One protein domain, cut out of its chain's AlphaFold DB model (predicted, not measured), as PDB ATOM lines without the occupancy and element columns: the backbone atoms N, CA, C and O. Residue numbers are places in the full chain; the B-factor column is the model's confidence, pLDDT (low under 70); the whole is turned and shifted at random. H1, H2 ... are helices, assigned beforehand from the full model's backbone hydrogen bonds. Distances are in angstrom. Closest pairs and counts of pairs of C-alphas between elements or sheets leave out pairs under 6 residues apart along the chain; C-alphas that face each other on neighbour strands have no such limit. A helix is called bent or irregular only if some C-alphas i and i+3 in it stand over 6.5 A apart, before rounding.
ATOM      1  N   GLU A 144       4.639   1.600  30.590       89.88
ATOM      2  CA  GLU A 144       4.430   2.248  29.284       89.88
ATOM      3  C   GLU A 144       5.746   2.557  28.546       89.88
ATOM      4  O   GLU A 144       5.785   2.584  27.317       89.88
ATOM      5  N   VAL A 145       6.870   2.677  29.268       90.38
ATOM      6  CA  VAL A 145       8.211   2.855  28.673       90.38
ATOM      7  C   VAL A 145       8.632   1.630  27.848       90.38
ATOM      8  O   VAL A 145       9.544   1.710  27.028       90.38
ATOM      9  N   SER A 146       7.956   0.488  28.012       90.69
ATOM     10  CA  SER A 146       8.179  -0.690  27.169       90.69
ATOM     11  C   SER A 146       7.581  -0.570  25.760       90.69
ATOM     12  O   SER A 146       8.064  -1.247  24.852       90.69
ATOM     13  N   TRP A 147       6.579   0.289  25.526       91.75
ATOM     14  CA  TRP A 147       5.885   0.365  24.232       91.75
ATOM     15  C   TRP A 147       6.802   0.742  23.055       91.75
ATOM     16  O   TRP A 147       6.762   0.034  22.044       91.75
ATOM     17  N   PRO A 148       7.697   1.751  23.162       92.38
ATOM     18  CA  PRO A 148       8.671   2.036  22.108       92.38
ATOM     19  C   PRO A 148       9.600   0.854  21.807       92.38
ATOM     20  O   PRO A 148       9.959   0.639  20.651       92.38
ATOM     21  N   LEU A 149       9.987   0.078  22.830       90.31
ATOM     22  CA  LEU A 149      10.855  -1.091  22.655       90.31
ATOM     23  C   LEU A 149      10.139  -2.179  21.858       90.31
ATOM     24  O   LEU A 149      10.676  -2.676  20.872       90.31
ATOM     25  N   VAL A 150       8.909  -2.511  22.256       90.31
ATOM     26  CA  VAL A 150       8.072  -3.500  21.565       90.31
ATOM     27  C   VAL A 150       7.825  -3.086  20.114       90.31
ATOM     28  O   VAL A 150       7.957  -3.904  19.207       90.31
ATOM     29  N   TYR A 151       7.529  -1.809  19.880       93.12
ATOM     30  CA  TYR A 151       7.370  -1.260  18.538       93.12
ATOM     31  C   TYR A 151       8.640  -1.366  17.693       93.12
ATOM     32  O   TYR A 151       8.573  -1.835  16.557       93.12
ATOM     33  N   GLY A 152       9.802  -1.018  18.252       92.62
ATOM     34  CA  GLY A 152      11.083  -1.175  17.565       92.62
ATOM     35  C   GLY A 152      11.342  -2.622  17.141       92.62
ATOM     36  O   GLY A 152      11.725  -2.864  15.999       92.62
ATOM     37  N   VAL A 153      11.052  -3.588  18.020       89.81
ATOM     38  CA  VAL A 153      11.164  -5.024  17.703       89.81
ATOM     39  C   VAL A 153      10.182  -5.434  16.603       89.81
ATOM     40  O   VAL A 153      10.555  -6.175  15.696       89.81
ATOM     41  N   ALA A 154       8.941  -4.947  16.646       91.31
ATOM     42  CA  ALA A 154       7.951  -5.229  15.608       91.31
ATOM     43  C   ALA A 154       8.403  -4.712  14.240       91.31
ATOM     44  O   ALA A 154       8.344  -5.454  13.265       91.31
ATOM     45  N   VAL A 155       8.906  -3.480  14.169       93.50
ATOM     46  CA  VAL A 155       9.408  -2.899  12.917       93.50
ATOM     47  C   VAL A 155      10.641  -3.642  12.401       93.50
ATOM     48  O   VAL A 155      10.715  -3.892  11.200       93.50
ATOM     49  N   ASP A 156      11.570  -4.029  13.280       89.56
ATOM     50  CA  ASP A 156      12.774  -4.789  12.909       89.56
ATOM     51  C   ASP A 156      12.428  -6.161  12.300       89.56
ATOM     52  O   ASP A 156      13.005  -6.561  11.290       89.56
ATOM     53  N   LEU A 157      11.440  -6.861  12.869       86.81
ATOM     54  CA  LEU A 157      11.062  -8.211  12.433       86.81
ATOM     55  C   LEU A 157      10.073  -8.240  11.260       86.81
ATOM     56  O   LEU A 157      10.135  -9.144  10.429       86.81
ATOM     57  N   LEU A 158       9.128  -7.300  11.216       90.12
ATOM     58  CA  LEU A 158       7.995  -7.320  10.280       90.12
ATOM     59  C   LEU A 158       8.098  -6.281   9.165       90.12
ATOM     60  O   LEU A 158       7.374  -6.371   8.172       90.12
ATOM     61  N   GLY A 159       8.973  -5.292   9.328       92.62
ATOM     62  CA  GLY A 159       9.044  -4.124   8.467       92.62
ATOM     63  C   GLY A 159       7.977  -3.078   8.799       92.62
ATOM     64  O   GLY A 159       6.834  -3.379   9.155       92.62
ATOM     65  N   SER A 160       8.358  -1.813   8.631       95.56
ATOM     66  CA  SER A 160       7.507  -0.649   8.907       95.56
ATOM     67  C   SER A 160       6.206  -0.669   8.089       95.56
ATOM     68  O   SER A 160       5.131  -0.421   8.637       95.56
ATOM     69  N   ASP A 161       6.272  -1.075   6.816       95.19
ATOM     70  CA  ASP A 161       5.110  -1.127   5.919       95.19
ATOM     71  C   ASP A 161       4.005  -2.069   6.406       95.19
ATOM     72  O   ASP A 161       2.824  -1.793   6.193       95.19
ATOM     73  N   LEU A 162       4.360  -3.204   7.019       94.25
ATOM     74  CA  LEU A 162       3.370  -4.147   7.537       94.25
ATOM     75  C   LEU A 162       2.782  -3.633   8.848       94.25
ATOM     76  O   LEU A 162       1.562  -3.627   9.001       94.25
ATOM     77  N   VAL A 163       3.639  -3.177   9.765       95.62
ATOM     78  CA  VAL A 163       3.218  -2.658  11.074       95.62
ATOM     79  C   VAL A 163       2.229  -1.504  10.897       95.62
ATOM     80  O   VAL A 163       1.140  -1.529  11.475       95.62
ATOM     81  N   HIS A 164       2.527  -0.551  10.013       95.81
ATOM     82  CA  HIS A 164       1.686   0.634   9.836       95.81
ATOM     83  C   HIS A 164       0.406   0.436   9.025       95.81
ATOM     84  O   HIS A 164      -0.395   1.362   8.906       95.81
ATOM     85  N   ARG A 165       0.134  -0.780   8.541       95.19
ATOM     86  CA  ARG A 165      -1.227  -1.138   8.098       95.19
ATOM     87  C   ARG A 165      -2.196  -1.268   9.269       95.19
ATOM     88  O   ARG A 165      -3.400  -1.165   9.059       95.19
ATOM     89  N   TYR A 166      -1.679  -1.508  10.474       95.31
ATOM     90  CA  TYR A 166      -2.477  -1.809  11.661       95.31
ATOM     91  C   TYR A 166      -2.321  -0.781  12.781       95.31
ATOM     92  O   TYR A 166      -3.154  -0.769  13.679       95.31
ATOM     93  N   VAL A 167      -1.300   0.083  12.747       94.19
ATOM     94  CA  VAL A 167      -1.106   1.163  13.728       94.19
ATOM     95  C   VAL A 167      -0.540   2.426  13.072       94.19
ATOM     96  O   VAL A 167       0.388   2.359  12.272       94.19
ATOM     97  N   GLY A 168      -1.099   3.587  13.402       91.69
ATOM     98  CA  GLY A 168      -0.664   4.878  12.870       91.69
ATOM     99  C   GLY A 168       0.678   5.371  13.427       91.69
ATOM    100  O   GLY A 168       1.333   4.701  14.226       91.69
ATOM    101  N   VAL A 169       1.076   6.572  12.996       87.75
ATOM    102  CA  VAL A 169       2.307   7.275  13.420       87.75
ATOM    103  C   VAL A 169       1.981   8.704  13.872       87.75
ATOM    104  O   VAL A 169       2.742   9.638  13.649       87.75
ATOM    105  N   GLU A 170       0.800   8.920  14.451       82.56
ATOM    106  CA  GLU A 170       0.421  10.260  14.893       82.56
ATOM    107  C   GLU A 170       1.184  10.642  16.171       82.56
ATOM    108  O   GLU A 170       1.145   9.944  17.182       82.56
ATOM    109  N   GLU A 171       1.876  11.781  16.116       64.19
ATOM    110  CA  GLU A 171       2.778  12.265  17.170       64.19
ATOM    111  C   GLU A 171       2.042  12.811  18.408       64.19
ATOM    112  O   GLU A 171       2.665  13.061  19.438       64.19
ATOM    113  N   PHE A 172       0.722  13.017  18.330       57.88
ATOM    114  CA  PHE A 172      -0.051  13.657  19.394       57.88
ATOM    115  C   PHE A 172      -1.488  13.128  19.434       57.88
ATOM    116  O   PHE A 172      -2.307  13.456  18.571       57.88
ATOM    117  N   SER A 173      -1.834  12.341  20.454       55.31
ATOM    118  CA  SER A 173      -3.230  11.976  20.695       55.31
ATOM    119  C   SER A 173      -3.962  13.191  21.262       55.31
ATOM    120  O   SER A 173      -3.842  13.511  22.440       55.31
ATOM    121  N   ARG A 174      -4.764  13.876  20.440       61.34
ATOM    122  CA  ARG A 174      -5.704  14.920  20.907       61.34
ATOM    123  C   ARG A 174      -6.911  14.345  21.668       61.34
ATOM    124  O   ARG A 174      -7.923  15.024  21.798       61.34
ATOM    125  N   TYR A 175      -6.850  13.078  22.062       65.25
ATOM    126  CA  TYR A 175      -7.998  12.288  22.469       65.25
ATOM    127  C   TYR A 175      -7.813  11.804  23.902       65.25
ATOM    128  O   TYR A 175      -6.807  11.171  24.208       65.25
ATOM    129  N   ASP A 176      -8.807  12.071  24.747       64.06
ATOM    130  CA  ASP A 176      -8.757  11.747  26.177       64.06
ATOM    131  C   ASP A 176      -8.872  10.238  26.459       64.06
ATOM    132  O   ASP A 176      -8.515   9.776  27.539       64.06
ATOM    133  N   SER A 177      -9.380   9.448  25.501       77.62
ATOM    134  CA  SER A 177      -9.538   7.999  25.657       77.62
ATOM    135  C   SER A 177      -8.439   7.216  24.928       77.62
ATOM    136  O   SER A 177      -8.285   7.399  23.712       77.62
ATOM    137  N   PRO A 178      -7.770   6.252  25.599       70.00
ATOM    138  CA  PRO A 178      -6.764   5.383  24.978       70.00
ATOM    139  C   PRO A 178      -7.357   4.431  23.925       70.00
ATOM    140  O   PRO A 178      -6.620   3.861  23.117       70.00
ATOM    141  N   PHE A 179      -8.686   4.279  23.902       79.38
ATOM    142  CA  PHE A 179      -9.425   3.453  22.941       79.38
ATOM    143  C   PHE A 179      -9.866   4.209  21.689       79.38
ATOM    144  O   PHE A 179     -10.535   3.636  20.828       79.38
ATOM    145  N   THR A 180      -9.517   5.490  21.573       82.75
ATOM    146  CA  THR A 180      -9.843   6.262  20.375       82.75
ATOM    147  C   THR A 180      -9.068   5.711  19.182       82.75
ATOM    148  O   THR A 180      -7.863   5.474  19.269       82.75
ATOM    149  N   LEU A 181      -9.773   5.488  18.075       86.62
ATOM    150  CA  LEU A 181      -9.206   4.993  16.827       86.62
ATOM    151  C   LEU A 181      -9.277   6.076  15.749       86.62
ATOM    152  O   LEU A 181     -10.147   6.952  15.755       86.62
ATOM    153  N   THR A 182      -8.388   5.955  14.770       86.81
ATOM    154  CA  THR A 182      -8.415   6.745  13.539       86.81
ATOM    155  C   THR A 182      -9.717   6.520  12.763       86.81
ATOM    156  O   THR A 182     -10.442   5.544  12.967       86.81
ATOM    157  N   LYS A 183      -9.987   7.379  11.771       86.81
ATOM    158  CA  LYS A 183     -11.138   7.219  10.859       86.81
ATOM    159  C   LYS A 183     -11.139   5.882  10.106       86.81
ATOM    160  O   LYS A 183     -12.190   5.445   9.653       86.81
ATOM    161  N   THR A 184      -9.974   5.258   9.955       86.94
ATOM    162  CA  THR A 184      -9.793   3.954   9.308       86.94
ATOM    163  C   THR A 184      -9.874   2.781  10.288       86.94
ATOM    164  O   THR A 184      -9.690   1.643   9.874       86.94
ATOM    165  N   GLY A 185     -10.155   3.033  11.572       90.50
ATOM    166  CA  GLY A 185     -10.356   1.990  12.581       90.50
ATOM    167  C   GLY A 185      -9.072   1.379  13.148       90.50
ATOM    168  O   GLY A 185      -9.137   0.315  13.754       90.50
ATOM    169  N   ILE A 186      -7.918   2.027  12.970       92.31
ATOM    170  CA  ILE A 186      -6.637   1.603  13.568       92.31
ATOM    171  C   ILE A 186      -6.220   2.545  14.709       92.31
ATOM    172  O   ILE A 186      -6.611   3.718  14.671       92.31
ATOM    173  N   PRO A 187      -5.423   2.096  15.698       92.44
ATOM    174  CA  PRO A 187      -4.876   2.980  16.724       92.44
ATOM    175  C   PRO A 187      -3.982   4.067  16.123       92.44
ATOM    176  O   PRO A 187      -3.369   3.876  15.072       92.44
ATOM    177  N   HIS A 188      -3.889   5.207  16.805       89.94
ATOM    178  CA  HIS A 188      -3.187   6.396  16.307       89.94
ATOM    179  C   HIS A 188      -1.661   6.278  16.329       89.94
ATOM    180  O   HIS A 188      -0.990   6.828  15.459       89.94
ATOM    181  N   SER A 189      -1.116   5.581  17.324       91.44
ATOM    182  CA  SER A 189       0.322   5.478  17.559       91.44
ATOM    183  C   SER A 189       0.632   4.179  18.292       91.44
ATOM    184  O   SER A 189      -0.170   3.775  19.134       91.44
ATOM    185  N   PRO A 190       1.789   3.536  18.050       93.19
ATOM    186  CA  PRO A 190       2.238   2.396  18.850       93.19
ATOM    187  C   PRO A 190       2.521   2.767  20.316       93.19
ATOM    188  O   PRO A 190       2.717   1.876  21.136       93.19
ATOM    189  N   LEU A 191       2.547   4.066  20.642       91.19
ATOM    190  CA  LEU A 191       2.781   4.603  21.984       91.19
ATOM    191  C   LEU A 191       1.482   4.912  22.746       91.19
ATOM    192  O   LEU A 191       1.505   5.668  23.712       91.19
ATOM    193  N   THR A 192       0.352   4.360  22.308       89.50
ATOM    194  CA  THR A 192      -0.876   4.290  23.109       89.50
ATOM    195  C   THR A 192      -1.111   2.857  23.566       89.50
ATOM    196  O   THR A 192      -0.606   1.917  22.955       89.50
ATOM    197  N   GLU A 193      -1.938   2.666  24.592       90.00
ATOM    198  CA  GLU A 193      -2.286   1.330  25.087       90.00
ATOM    199  C   GLU A 193      -2.842   0.425  23.970       90.00
ATOM    200  O   GLU A 193      -2.365  -0.690  23.762       90.00
ATOM    201  N   THR A 194      -3.791   0.930  23.176       91.50
ATOM    202  CA  THR A 194      -4.343   0.193  22.027       91.50
ATOM    203  C   THR A 194      -3.307  -0.075  20.938       91.50
ATOM    204  O   THR A 194      -3.288  -1.167  20.368       91.50
ATOM    205  N   GLY A 195      -2.418   0.881  20.660       92.94
ATOM    206  CA  GLY A 195      -1.325   0.693  19.711       92.94
ATOM    207  C   GLY A 195      -0.322  -0.358  20.166       92.94
ATOM    208  O   GLY A 195       0.087  -1.199  19.361       92.94
ATOM    209  N   ALA A 196       0.022  -0.373  21.452       92.44
ATOM    210  CA  ALA A 196       0.884  -1.380  22.052       92.44
ATOM    211  C   ALA A 196       0.246  -2.776  21.978       92.44
ATOM    212  O   ALA A 196       0.910  -3.716  21.542       92.44
ATOM    213  N   ILE A 197      -1.049  -2.913  22.297       92.62
ATOM    214  CA  ILE A 197      -1.786  -4.186  22.172       92.62
ATOM    215  C   ILE A 197      -1.744  -4.707  20.729       92.62
ATOM    216  O   ILE A 197      -1.424  -5.878  20.498       92.62
ATOM    217  N   VAL A 198      -2.029  -3.850  19.743       94.25
ATOM    218  CA  VAL A 198      -1.977  -4.234  18.323       94.25
ATOM    219  C   VAL A 198      -0.557  -4.617  17.909       94.25
ATOM    220  O   VAL A 198      -0.363  -5.651  17.271       94.25
ATOM    221  N   THR A 199       0.450  -3.852  18.328       93.81
ATOM    222  CA  THR A 199       1.863  -4.122  18.025       93.81
ATOM    223  C   THR A 199       2.318  -5.471  18.594       93.81
ATOM    224  O   THR A 199       2.921  -6.273  17.877       93.81
ATOM    225  N   VAL A 200       1.977  -5.776  19.851       91.38
ATOM    226  CA  VAL A 200       2.248  -7.085  20.473       91.38
ATOM    227  C   VAL A 200       1.521  -8.206  19.727       91.38
ATOM    228  O   VAL A 200       2.101  -9.265  19.486       91.38
ATOM    229  N   SER A 201       0.275  -7.974  19.307       91.62
ATOM    230  CA  SER A 201      -0.507  -8.964  18.554       91.62
ATOM    231  C   SER A 201       0.149  -9.310  17.212       91.62
ATOM    232  O   SER A 201       0.201 -10.481  16.831       91.62
ATOM    233  N   LEU A 202       0.715  -8.318  16.512       90.94
ATOM    234  CA  LEU A 202       1.470  -8.544  15.274       90.94
ATOM    235  C   LEU A 202       2.722  -9.397  15.516       90.94
ATOM    236  O   LEU A 202       2.974 -10.340  14.764       90.94
ATOM    237  N   LEU A 203       3.471  -9.114  16.585       85.81
ATOM    238  CA  LEU A 203       4.635  -9.915  16.979       85.81
ATOM    239  C   LEU A 203       4.257 -11.369  17.289       85.81
ATOM    240  O   LEU A 203       4.946 -12.298  16.862       85.81
ATOM    241  N   GLN A 204       3.136 -11.586  17.982       81.25
ATOM    242  CA  GLN A 204       2.636 -12.932  18.269       81.25
ATOM    243  C   GLN A 204       2.261 -13.697  16.993       81.25
ATOM    244  O   GLN A 204       2.567 -14.887  16.887       81.25
ATOM    245  N   LEU A 205       1.626 -13.035  16.018       77.62
ATOM    246  CA  LEU A 205       1.280 -13.643  14.728       77.62
ATOM    247  C   LEU A 205       2.525 -14.019  13.920       77.62
ATOM    248  O   LEU A 205       2.577 -15.121  13.374       77.62
ATOM    249  N   ALA A 206       3.543 -13.157  13.909       70.62
ATOM    250  CA  ALA A 206       4.835 -13.445  13.288       70.62
ATOM    251  C   ALA A 206       5.483 -14.695  13.899       70.62
ATOM    252  O   ALA A 206       5.917 -15.602  13.190       70.62
ATOM    253  N   GLY A 207       5.485 -14.774  15.234       62.47
ATOM    254  CA  GLY A 207       6.053 -15.901  15.968       62.47
ATOM    255  C   GLY A 207       5.267 -17.203  15.795       62.47
ATOM    256  O   GLY A 207       5.863 -18.276  15.789       62.47
ATOM    257  N   ARG A 208       3.935 -17.152  15.628       57.34
ATOM    258  CA  ARG A 208       3.090 -18.343  15.372       57.34
ATOM    259  C   ARG A 208       3.442 -19.074  14.076       57.34
ATOM    260  O   ARG A 208       3.116 -20.248  13.965       57.34
ATOM    261  N   LEU A 209       4.118 -18.416  13.138       52.53
ATOM    262  CA  LEU A 209       4.603 -19.046  11.910       52.53
ATOM    263  C   LEU A 209       5.943 -19.785  12.098       52.53
ATOM    264  O   LEU A 209       6.330 -20.522  11.197       52.53
ATOM    265  N   CYS A 210       6.627 -19.627  13.246       50.28
ATOM    266  CA  CYS A 210       7.997 -20.120  13.441       50.28
ATOM    267  C   CYS A 210       8.306 -20.826  14.782       50.28
ATOM    268  O   CYS A 210       9.383 -21.407  14.865       50.28
ATOM    269  N   ALA A 211       7.451 -20.784  15.817       52.56
ATOM    270  CA  ALA A 211       7.820 -21.266  17.162       52.56
ATOM    271  C   ALA A 211       6.631 -21.511  18.132       52.56
ATOM    272  O   ALA A 211       5.533 -20.961  17.937       52.56
ATOM    273  N   GLU A 212       6.860 -22.280  19.209       55.75
ATOM    274  CA  GLU A 212       5.933 -22.419  20.355       55.75
ATOM    275  C   GLU A 212       5.823 -21.102  21.160       55.75
ATOM    276  O   GLU A 212       6.616 -20.180  20.978       55.75
ATOM    277  N   GLU A 213       4.791 -20.930  21.998       54.66
ATOM    278  CA  GLU A 213       4.535 -19.644  22.682       54.66
ATOM    279  C   GLU A 213       5.681 -19.185  23.597       54.66
ATOM    280  O   GLU A 213       5.958 -17.988  23.642       54.66
ATOM    281  N   GLU A 214       6.387 -20.110  24.249       54.06
ATOM    282  CA  GLU A 214       7.493 -19.826  25.179       54.06
ATOM    283  C   GLU A 214       8.727 -19.238  24.460       54.06
ATOM    284  O   GLU A 214       9.310 -18.246  24.901       54.06
ATOM    285  N   GLU A 215       9.032 -19.729  23.255       59.44
ATOM    286  CA  GLU A 215      10.148 -19.258  22.418       59.44
ATOM    287  C   GLU A 215       9.949 -17.818  21.887       59.44
ATOM    288  O   GLU A 215      10.913 -17.115  21.562       59.44
ATOM    289  N   LYS A 216       8.701 -17.331  21.818       59.09
ATOM    290  CA  LYS A 216       8.374 -15.983  21.306       59.09
ATOM    291  C   LYS A 216       8.726 -14.889  22.307       59.09
ATOM    292  O   LYS A 216       9.266 -13.851  21.920       59.09
ATOM    293  N   TYR A 217       8.432 -15.124  23.583       65.94
ATOM    294  CA  TYR A 217       8.733 -14.180  24.660       65.94
ATOM    295  C   TYR A 217      10.232 -14.098  24.918       65.94
ATOM    296  O   TYR A 217      10.773 -12.997  25.063       65.94
ATOM    297  N   ASP A 218      10.915 -15.241  24.857       68.69
ATOM    298  CA  ASP A 218      12.369 -15.287  24.931       68.69
ATOM    299  C   ASP A 218      13.020 -14.501  23.792       68.69
ATOM    300  O   ASP A 218      14.023 -13.826  24.018       68.69
ATOM    301  N   SER A 219      12.442 -14.494  22.588       73.75
ATOM    302  CA  SER A 219      12.953 -13.684  21.474       73.75
ATOM    303  C   SER A 219      12.926 -12.178  21.781       73.75
ATOM    304  O   SER A 219      13.958 -11.507  21.664       73.75
ATOM    305  N   VAL A 220      11.792 -11.644  22.257       77.75
ATOM    306  CA  VAL A 220      11.663 -10.216  22.616       77.75
ATOM    307  C   VAL A 220      12.574  -9.867  23.792       77.75
ATOM    308  O   VAL A 220      13.330  -8.894  23.724       77.75
ATOM    309  N   LEU A 221      12.579 -10.688  24.845       80.06
ATOM    310  CA  LEU A 221      13.451 -10.489  26.001       80.06
ATOM    311  C   LEU A 221      14.934 -10.544  25.613       80.06
ATOM    312  O   LEU A 221      15.737  -9.762  26.120       80.06
ATOM    313  N   ASN A 222      15.313 -11.419  24.682       81.81
ATOM    314  CA  ASN A 222      16.675 -11.488  24.167       81.81
ATOM    315  C   ASN A 222      17.049 -10.249  23.348       81.81
ATOM    316  O   ASN A 222      18.206  -9.827  23.399       81.81
ATOM    317  N   VAL A 223      16.113  -9.630  22.619       83.00
ATOM    318  CA  VAL A 223      16.364  -8.320  21.995       83.00
ATOM    319  C   VAL A 223      16.605  -7.262  23.071       83.00
ATOM    320  O   VAL A 223      17.636  -6.594  23.022       83.00
ATOM    321  N   VAL A 224      15.739  -7.167  24.084       83.31
ATOM    322  CA  VAL A 224      15.901  -6.199  25.187       83.31
ATOM    323  C   VAL A 224      17.230  -6.411  25.920       83.31
ATOM    324  O   VAL A 224      17.993  -5.467  26.109       83.31
ATOM    325  N   ARG A 225      17.591  -7.660  26.236       87.06
ATOM    326  CA  ARG A 225      18.901  -7.998  26.815       87.06
ATOM    327  C   ARG A 225      20.047  -7.573  25.908       87.06
ATOM    328  O   ARG A 225      21.029  -7.042  26.411       87.06
ATOM    329  N   ARG A 226      19.956  -7.777  24.590       87.12
ATOM    330  CA  ARG A 226      20.991  -7.317  23.644       87.12
ATOM    331  C   ARG A 226      21.121  -5.793  23.638       87.12
ATOM    332  O   ARG A 226      22.250  -5.312  23.679       87.12
ATOM    333  N   LEU A 227      20.006  -5.058  23.655       87.56
ATOM    334  CA  LEU A 227      19.999  -3.591  23.750       87.56
ATOM    335  C   LEU A 227      20.652  -3.101  25.051       87.56
ATOM    336  O   LEU A 227      21.380  -2.114  25.042       87.56
ATOM    337  N   CYS A 228      20.478  -3.846  26.143       88.31
ATOM    338  CA  CYS A 228      21.114  -3.573  27.430       88.31
ATOM    339  C   CYS A 228      22.524  -4.180  27.570       88.31
ATOM    340  O   CYS A 228      23.019  -4.287  28.687       88.31
ATOM    341  N   ASN A 229      23.174  -4.641  26.490       85.56
ATOM    342  CA  ASN A 229      24.487  -5.312  26.541       85.56
ATOM    343  C   ASN A 229      24.547  -6.497  27.541       85.56
ATOM    344  O   ASN A 229      25.555  -6.754  28.197       85.56
TER     345      ASN A 229
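This is residues 144 to 229 of the 235 residues of the protein "Glutaminase" of Seriola dumerili (UniProt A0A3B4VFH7). Two helices, H1 and H3, cross each other in the core, and H4 folds back from the far end of H3, with H1 between H3 and H4 in a loose V. The long loop of residues 164 to 192 makes the end of the domain away from H4, and the short H2 lies near both H1 and H3. The printed part has 86 residues with four named helices in the order H1, H2, H3, H4 and no named strand; its class is all helix, with 50 residues in named elements. It is compact, with a radius of gyration of the C-alphas of 13.3 A and spans of 36 by 28 by 20 A.

Find C-alpha 144 at (4.430, 2.248, 29.284); from there H1 runs through residues 144 to 158, 21.6 A from first to last C-alpha. H1 is irregular, but only just: C-alphas 145 and 148 are 6.6 A apart, and its line is a rough one. After one residue comes H2, residues 160 to 163. Look next for C-alpha 193 at (-2.286, 1.330, 25.087), where H3 begins; it is the longest helix, residues 193 to 208, 22.6 A long. H4, residues 213 to 227, measures 22.3 A and ends with C-alpha 227 at (19.999, -3.591, 23.750).

Begin with H1 and H3, which touch and run the same way at a steep tilt of 38 degrees, only just steep; their closest C-alphas, those of Trp 147 and Ala 196, are 5.7 A apart. H1 touches H4 with residues 149 to 153 alone, about perpendicular at 75 degrees, and the closest C-alphas are those of Val 153 and Val 220, 7.2 A apart. H3 and H4 only just touch, with 3 pairs of C-alphas within 8 A, the closest being those of Gly 207 and Lys 216 at 5.8 A; they run opposite ways at a steep tilt of 66 degrees. The packing of these helices is mostly crossed, with 0 of the 3 pairs at a shallow tilt. H2 is close to H1 but not clearly touching, the closest C-alphas being those of Val 155 and Val 163, 6.5 A apart. H2 is likewise close to H3 but not clearly touching, with the C-alphas of Val 163 and Thr 199 closest at 7.2 A, and H2 and H4 are apart. In H3 every O i to N i+4 pair is within hydrogen-bond range, against 9 of 11 in H1 and 10 of 11 in H4; H2 is too short for such a pair.

Measure from Lys 183 to Asn 229 and you have the two C-alphas farthest apart, 40.9 A. The printed part has no cut. The link from H2 to H3, 29 residues, is long, while those from H1 to H2 and from H3 to H4 are tight. The mean pLDDT of the printed part is 82.3, and 18 residues are under 70: look at residues 171 to 176 and 207 to 218.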